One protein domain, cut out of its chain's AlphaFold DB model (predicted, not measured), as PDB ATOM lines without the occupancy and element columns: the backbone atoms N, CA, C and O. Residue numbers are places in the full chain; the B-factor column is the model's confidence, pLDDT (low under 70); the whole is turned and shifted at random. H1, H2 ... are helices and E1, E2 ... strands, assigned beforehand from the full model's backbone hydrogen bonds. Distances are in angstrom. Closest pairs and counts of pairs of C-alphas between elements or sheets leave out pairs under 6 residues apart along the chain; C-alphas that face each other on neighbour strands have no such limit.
ATOM      1  N   PRO A  91     150.195 154.343 162.152       94.19
ATOM      2  CA  PRO A  91     150.244 155.647 161.496       94.19
ATOM      3  C   PRO A  91     150.427 155.563 159.976       94.19
ATOM      4  O   PRO A  91     149.625 156.105 159.225       94.19
ATOM      5  N   ALA A  92     151.411 154.779 159.526       95.12
ATOM      6  CA  ALA A  92     151.686 154.594 158.105       95.12
ATOM      7  C   ALA A  92     150.525 153.914 157.357       95.12
ATOM      8  O   ALA A  92     150.203 154.311 156.244       95.12
ATOM      9  N   SER A  93     149.860 152.915 157.957       96.00
ATOM     10  CA  SER A  93     148.699 152.276 157.309       96.00
ATOM     11  C   SER A  93     147.499 153.217 157.192       96.00
ATOM     12  O   SER A  93     146.753 153.132 156.222       96.00
ATOM     13  N   PHE A  94     147.325 154.124 158.158       96.44
ATOM     14  CA  PHE A  94     146.281 155.139 158.095       96.44
ATOM     15  C   PHE A  94     146.581 156.152 156.990       96.44
ATOM     16  O   PHE A  94     145.728 156.414 156.151       96.44
ATOM     17  N   GLU A  95     147.805 156.683 156.952       96.50
ATOM     18  CA  GLU A  95     148.235 157.627 155.919       96.50
ATOM     19  C   GLU A  95     148.129 157.027 154.509       96.50
ATOM     20  O   GLU A  95     147.592 157.676 153.611       96.50
ATOM     21  N   LEU A  96     148.543 155.766 154.334       96.44
ATOM     22  CA  LEU A  96     148.389 155.032 153.077       96.44
ATOM     23  C   LEU A  96     146.916 154.926 152.655       96.44
ATOM     24  O   LEU A  96     146.581 155.251 151.518       96.44
ATOM     25  N   LEU A  97     146.028 154.536 153.573       97.31
ATOM     26  CA  LEU A  97     144.599 154.425 153.286       97.31
ATOM     27  C   LEU A  97     144.002 155.777 152.859       97.31
ATOM     28  O   LEU A  97     143.238 155.849 151.897       97.31
ATOM     29  N   ILE A  98     144.352 156.862 153.555       96.62
ATOM     30  CA  ILE A  98     143.876 158.207 153.209       96.62
ATOM     31  C   ILE A  98     144.405 158.650 151.838       96.62
ATOM     32  O   ILE A  98     143.652 159.245 151.064       96.62
ATOM     33  N   LEU A  99     145.667 158.356 151.514       95.50
ATOM     34  CA  LEU A  99     146.248 158.636 150.197       95.50
ATOM     35  C   LEU A  99     145.452 157.946 149.079       95.50
ATOM     36  O   LEU A  99     145.072 158.591 148.100       95.50
ATOM     37  N   GLU A 100     145.157 156.657 149.242       97.06
ATOM     38  CA  GLU A 100     144.397 155.857 148.274       97.06
ATOM     39  C   GLU A 100     142.954 156.361 148.114       97.06
ATOM     40  O   GLU A 100     142.452 156.501 146.995       97.06
ATOM     41  N   LEU A 101     142.284 156.695 149.221       96.75
ATOM     42  CA  LEU A 101     140.923 157.234 149.198       96.75
ATOM     43  C   LEU A 101     140.848 158.611 148.520       96.75
ATOM     44  O   LEU A 101     139.910 158.867 147.760       96.75
ATOM     45  N   ASN A 102     141.844 159.473 148.738       95.19
ATOM     46  CA  ASN A 102     141.966 160.750 148.033       95.19
ATOM     47  C   ASN A 102     142.211 160.553 146.532       95.19
ATOM     48  O   ASN A 102     141.585 161.231 145.718       95.19
ATOM     49  N   TYR A 103     143.064 159.597 146.142       95.69
ATOM     50  CA  TYR A 103     143.298 159.277 144.729       95.69
ATOM     51  C   TYR A 103     141.999 158.880 144.010       95.69
ATOM     52  O   TYR A 103     141.734 159.325 142.892       95.69
ATOM     53  N   MET A 104     141.140 158.110 144.684       96.62
ATOM     54  CA  MET A 104     139.819 157.716 144.181       96.62
ATOM     55  C   MET A 104     138.743 158.806 144.315       96.62
ATOM     56  O   MET A 104     137.599 158.571 143.929       96.62
ATOM     57  N   ARG A 105     139.084 159.991 144.845       95.00
ATOM     58  CA  ARG A 105     138.159 161.110 145.106       95.00
ATOM     59  C   ARG A 105     136.995 160.748 146.037       95.00
ATOM     60  O   ARG A 105     135.900 161.289 145.908       95.00
ATOM     61  N   LEU A 106     137.231 159.822 146.968       95.44
ATOM     62  CA  LEU A 106     136.268 159.456 148.014       95.44
ATOM     63  C   LEU A 106     136.401 160.331 149.267       95.44
ATOM     64  O   LEU A 106     135.514 160.319 150.117       95.44
ATOM     65  N   LEU A 107     137.494 161.087 149.373       94.06
ATOM     66  CA  LEU A 107     137.746 162.077 150.412       94.06
ATOM     67  C   LEU A 107     138.154 163.407 149.764       94.06
ATOM     68  O   LEU A 107     138.750 163.417 148.689       94.06
ATOM     69  N   ASP A 108     137.827 164.510 150.437       90.31
ATOM     70  CA  ASP A 108     138.232 165.877 150.068       90.31
ATOM     71  C   ASP A 108     139.002 166.540 151.225       90.31
ATOM     72  O   ASP A 108     138.776 167.683 151.621       90.31
ATOM     73  N   VAL A 109     139.879 165.754 151.855       91.88
ATOM     74  CA  VAL A 109     140.698 166.186 152.990       91.88
ATOM     75  C   VAL A 109     142.132 165.721 152.812       91.88
ATOM     76  O   VAL A 109     142.402 164.603 152.383       91.88
ATOM     77  N   SER A 110     143.075 166.570 153.200       89.69
ATOM     78  CA  SER A 110     144.499 166.243 153.219       89.69
ATOM     79  C   SER A 110     145.005 166.148 154.652       89.69
ATOM     80  O   SER A 110     144.625 166.967 155.492       89.69
ATOM     81  N   ILE A 111     145.864 165.167 154.932       94.62
ATOM     82  CA  ILE A 111     146.601 165.109 156.198       94.62
ATOM     83  C   ILE A 111     147.584 166.283 156.213       94.62
ATOM     84  O   ILE A 111     148.374 166.456 155.283       94.62
ATOM     85  N   THR A 112     147.513 167.116 157.249       93.38
ATOM     86  CA  THR A 112     148.433 168.244 157.466       93.38
ATOM     87  C   THR A 112     149.459 167.950 158.543       93.38
ATOM     88  O   THR A 112     150.569 168.473 158.483       93.38
ATOM     89  N   SER A 113     149.111 167.102 159.509       94.44
ATOM     90  CA  SER A 113     150.050 166.573 160.488       94.44
ATOM     91  C   SER A 113     149.635 165.177 160.929       94.44
ATOM     92  O   SER A 113     148.449 164.837 160.973       94.44
ATOM     93  N   LEU A 114     150.638 164.373 161.263       96.00
ATOM     94  CA  LEU A 114     150.480 163.074 161.889       96.00
ATOM     95  C   LEU A 114     151.551 162.962 162.971       96.00
ATOM     96  O   LEU A 114     152.738 163.117 162.688       96.00
ATOM     97  N   VAL A 115     151.136 162.710 164.210       94.31
ATOM     98  CA  VAL A 115     152.043 162.629 165.359       94.31
ATOM     99  C   VAL A 115     151.705 161.393 166.183       94.31
ATOM    100  O   VAL A 115     150.580 161.244 166.661       94.31
ATOM    101  N   GLU A 116     152.676 160.498 166.368       90.75
ATOM    102  CA  GLU A 116     152.540 159.398 167.327       90.75
ATOM    103  C   GLU A 116     152.537 159.947 168.756       90.75
ATOM    104  O   GLU A 116     153.387 160.760 169.122       90.75
ATOM    105  N   SER A 117     151.600 159.483 169.585       83.00
ATOM    106  CA  SER A 117     151.649 159.773 171.013       83.00
ATOM    107  C   SER A 117     152.629 158.825 171.714       83.00
ATOM    108  O   SER A 117     152.963 157.736 171.231       83.00
ATOM    109  N   HIS A 118     153.095 159.218 172.901       76.75
ATOM    110  CA  HIS A 118     153.922 158.348 173.744       76.75
ATOM    111  C   HIS A 118     153.187 157.042 174.126       76.75
ATOM    112  O   HIS A 118     153.826 156.007 174.353       76.75
ATOM    113  N   GLY A 119     151.848 157.080 174.143       81.69
ATOM    114  CA  GLY A 119     150.957 155.956 174.422       81.69
ATOM    115  C   GLY A 119     150.618 155.103 173.197       81.69
ATOM    116  O   GLY A 119     151.453 154.875 172.318       81.69
ATOM    117  N   SER A 120     149.386 154.590 173.181       86.44
ATOM    118  CA  SER A 120     148.852 153.652 172.182       86.44
ATOM    119  C   SER A 120     148.127 154.311 171.009       86.44
ATOM    120  O   SER A 120     147.537 153.606 170.194       86.44
ATOM    121  N   GLU A 121     148.176 155.635 170.921       90.81
ATOM    122  CA  GLU A 121     147.392 156.439 169.987       90.81
ATOM    123  C   GLU A 121     148.306 157.260 169.077       90.81
ATOM    124  O   GLU A 121     149.501 157.433 169.327       90.81
ATOM    125  N   PHE A 122     147.728 157.802 168.015       93.25
ATOM    126  CA  PHE A 122     148.349 158.828 167.193       93.25
ATOM    127  C   PHE A 122     147.288 159.861 166.828       93.25
ATOM    128  O   PHE A 122     146.097 159.556 166.779       93.25
ATOM    129  N   ILE A 123     147.729 161.092 166.606       94.81
ATOM    130  CA  ILE A 123     146.865 162.223 166.289       94.81
ATOM    131  C   ILE A 123     147.098 162.583 164.831       94.81
ATOM    132  O   ILE A 123     148.242 162.732 164.401       94.81
ATOM    133  N   VAL A 124     146.009 162.731 164.083       96.06
ATOM    134  CA  VAL A 124     146.029 163.181 162.691       96.06
ATOM    135  C   VAL A 124     145.227 164.466 162.604       96.06
ATOM    136  O   VAL A 124     144.092 164.527 163.077       96.06
ATOM    137  N   GLN A 125     145.808 165.489 161.991       95.19
ATOM    138  CA  GLN A 125     145.091 166.701 161.627       95.19
ATOM    139  C   GLN A 125     144.802 166.691 160.132       95.19
ATOM    140  O   GLN A 125     145.663 166.363 159.314       95.19
ATOM    141  N   PHE A 126     143.575 167.075 159.794       94.38
ATOM    142  CA  PHE A 126     143.116 167.219 158.424       94.38
ATOM    143  C   PHE A 126     142.873 168.689 158.097       94.38
ATOM    144  O   PHE A 126     142.458 169.466 158.957       94.38
ATOM    145  N   ALA A 127     143.069 169.049 156.834       91.19
ATOM    146  CA  ALA A 127     142.531 170.272 156.259       91.19
ATOM    147  C   ALA A 127     141.885 169.961 154.910       91.19
ATOM    148  O   ALA A 127     142.465 169.235 154.091       91.19
ATOM    149  N   ASP A 128     140.710 170.539 154.676       90.88
ATOM    150  CA  ASP A 128     140.128 170.598 153.340       90.88
ATOM    151  C   ASP A 128     140.938 171.543 152.436       90.88
ATOM    152  O   ASP A 128     141.772 172.344 152.892       90.88
ATOM    153  N   PHE A 129     140.687 171.446 151.131       84.00
ATOM    154  CA  PHE A 129     141.383 172.243 150.130       84.00
ATOM    155  C   PHE A 129     141.259 173.756 150.367       84.00
ATOM    156  O   PHE A 129     142.260 174.471 150.291       84.00
ATOM    157  N   ASN A 130     140.060 174.260 150.668       87.19
ATOM    158  CA  ASN A 130     139.807 175.694 150.815       87.19
ATOM    159  C   ASN A 130     140.445 176.257 152.086       87.19
ATOM    160  O   ASN A 130     141.036 177.337 152.045       87.19
ATOM    161  N   THR A 131     140.394 175.513 153.188       88.62
ATOM    162  CA  THR A 131     141.060 175.854 154.446       88.62
ATOM    163  C   THR A 131     142.574 175.930 154.245       88.62
ATOM    164  O   THR A 131     143.199 176.929 154.613       88.62
ATOM    165  N   LYS A 132     143.171 174.929 153.582       86.12
ATOM    166  CA  LYS A 132     144.607 174.927 153.269       86.12
ATOM    167  C   LYS A 132     144.984 176.063 152.316       86.12
ATOM    168  O   LYS A 132     145.975 176.754 152.547       86.12
ATOM    169  N   ARG A 133     144.174 176.300 151.280       88.62
ATOM    170  CA  ARG A 133     144.365 177.396 150.322       88.62
ATOM    171  C   ARG A 133     144.344 178.752 151.018       88.62
ATOM    172  O   ARG A 133     145.245 179.549 150.791       88.62
ATOM    173  N   LEU A 134     143.363 179.008 151.886       91.62
ATOM    174  CA  LEU A 134     143.265 180.270 152.620       91.62
ATOM    175  C   LEU A 134     144.470 180.486 153.547       91.62
ATOM    176  O   LEU A 134     144.998 181.596 153.605       91.62
ATOM    177  N   ALA A 135     144.916 179.442 154.251       89.88
ATOM    178  CA  ALA A 135     146.095 179.517 155.110       89.88
ATOM    179  C   ALA A 135     147.361 179.871 154.311       89.88
ATOM    180  O   ALA A 135     148.067 180.813 154.670       89.88
ATOM    181  N   LEU A 136     147.594 179.188 153.185       91.69
ATOM    182  CA  LEU A 136     148.730 179.462 152.301       91.69
ATOM    183  C   LEU A 136     148.656 180.859 151.676       91.69
ATOM    184  O   LEU A 136     149.665 181.552 151.633       91.69
ATOM    185  N   SER A 137     147.476 181.320 151.252       95.50
ATOM    186  CA  SER A 137     147.313 182.678 150.717       95.50
ATOM    187  C   SER A 137     147.628 183.758 151.756       95.50
ATOM    188  O   SER A 137     148.215 184.783 151.419       95.50
ATOM    189  N   ARG A 138     147.273 183.538 153.028       95.62
ATOM    190  CA  ARG A 138     147.643 184.455 154.118       95.62
ATOM    191  C   ARG A 138     149.149 184.463 154.360       95.62
ATOM    192  O   ARG A 138     149.720 185.537 154.509       95.62
ATOM    193  N   GLN A 139     149.783 183.293 154.373       93.50
ATOM    194  CA  GLN A 139     151.232 183.179 154.536       93.50
ATOM    195  C   GLN A 139     151.984 183.855 153.378       93.50
ATOM    196  O   GLN A 139     152.858 184.680 153.620       93.50
ATOM    197  N   GLN A 140     151.569 183.598 152.137       95.25
ATOM    198  CA  GLN A 140     152.106 184.247 150.941       95.25
ATOM    199  C   GLN A 140     152.020 185.778 151.033       95.25
ATOM    200  O   GLN A 140     152.964 186.476 150.678       95.25
ATOM    201  N   ALA A 141     150.904 186.323 151.531       95.38
ATOM    202  CA  ALA A 141     150.761 187.765 151.714       95.38
ATOM    203  C   ALA A 141     151.753 188.334 152.746       95.38
ATOM    204  O   ALA A 141     152.263 189.437 152.551       95.38
ATOM    205  N   VAL A 142     152.055 187.589 153.817       93.38
ATOM    206  CA  VAL A 142     153.085 187.967 154.801       93.38
ATOM    207  C   VAL A 142     154.476 187.949 154.166       93.38
ATOM    208  O   VAL A 142     155.221 188.910 154.335       93.38
ATOM    209  N   GLU A 143     154.800 186.908 153.396       91.06
ATOM    210  CA  GLU A 143     156.074 186.787 152.669       91.06
ATOM    211  C   GLU A 143     156.263 187.952 151.680       91.06
ATOM    212  O   GLU A 143     157.314 188.597 151.653       91.06
ATOM    213  N   TYR A 144     155.212 188.309 150.934       92.75
ATOM    214  CA  TYR A 144     155.216 189.475 150.048       92.75
ATOM    215  C   TYR A 144     155.410 190.790 150.799       92.75
ATOM    216  O   TYR A 144     156.178 191.637 150.347       92.75
ATOM    217  N   ALA A 145     154.749 190.971 151.944       90.00
ATOM    218  CA  ALA A 145     154.901 192.178 152.747       90.00
ATOM    219  C   ALA A 145     156.324 192.315 153.317       90.00
ATOM    220  O   ALA A 145     156.874 193.416 153.295       90.00
ATOM    221  N   SER A 146     156.936 191.216 153.778       87.75
ATOM    222  CA  SER A 146     158.312 191.246 154.291       87.75
ATOM    223  C   SER A 146     159.336 191.640 153.229       87.75
ATOM    224  O   SER A 146     160.273 192.370 153.542       87.75
ATOM    225  N   GLU A 147     159.131 191.212 151.981       85.38
ATOM    226  CA  GLU A 147     160.027 191.538 150.870       85.38
ATOM    227  C   GLU A 147     159.791 192.962 150.348       85.38
ATOM    228  O   GLU A 147     160.732 193.724 150.146       85.38
TER     229      GLU A 147
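What this domain is: This is residues 91 to 147 of the 156 residues of an uncharacterized protein of Mesorhizobium sp (UniProt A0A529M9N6). A two-stranded hairpin, E1 and E2, and a long helix, H2, make an open V that meets where E2 runs on into H2; a shorter helix, H1, packs on the hairpin, mostly by E1. Residues 136 to 147 of H2 stick out as a free arm. The printed part has 57 residues, with two named helices and two named strands in the order H1, E1, E2, H2; the sheet, E1 - E2, is antiparallel, and the class is mixed, helices and strands. It is only just loose, close to extended, with a radius of gyration of the C-alphas of 14.9 A, and flat, spanning 43 by 32 by 13 A.

Where its parts are: H1 is residues 91 to 103, 18.5 A long, beginning at C-alpha 91 (150.244, 155.647, 161.496). E1 is residues 109 to 116, 19.8 A, and bends by 58 degrees at residue 112. E2 is residues 122 to 128, 20.0 A. H2 is residues 129 to 147, 26.8 A, ending at C-alpha 147 (160.027, 191.538, 150.870).

How they stand to each other: E1 and E2 form a hairpin, antiparallel at 161 degrees between their directions. N 110 and O 127 are within hydrogen-bond range at 2.9 A, as are N 123 and O 115 at 2.9 A. The closest C-alphas of H1 and E1 are those of Pro 91 and Glu 116, 7.3 A apart. Those of E1 and H2 are Val 109 and Phe 129, 6.7 A apart. H1 and H2 are apart. In H1 and H2 every O i to N i+4 pair is within hydrogen-bond range.

The domain as a whole: The two farthest C-alphas, of Ser 120 and Glu 147, are 44.9 A apart. Without residues 136 to 147, the body spans 32 by 25 by 9 A. The printed part has no cut, and its three links are tight. The mean pLDDT of the printed part is 92.3, and no printed residue is under 70.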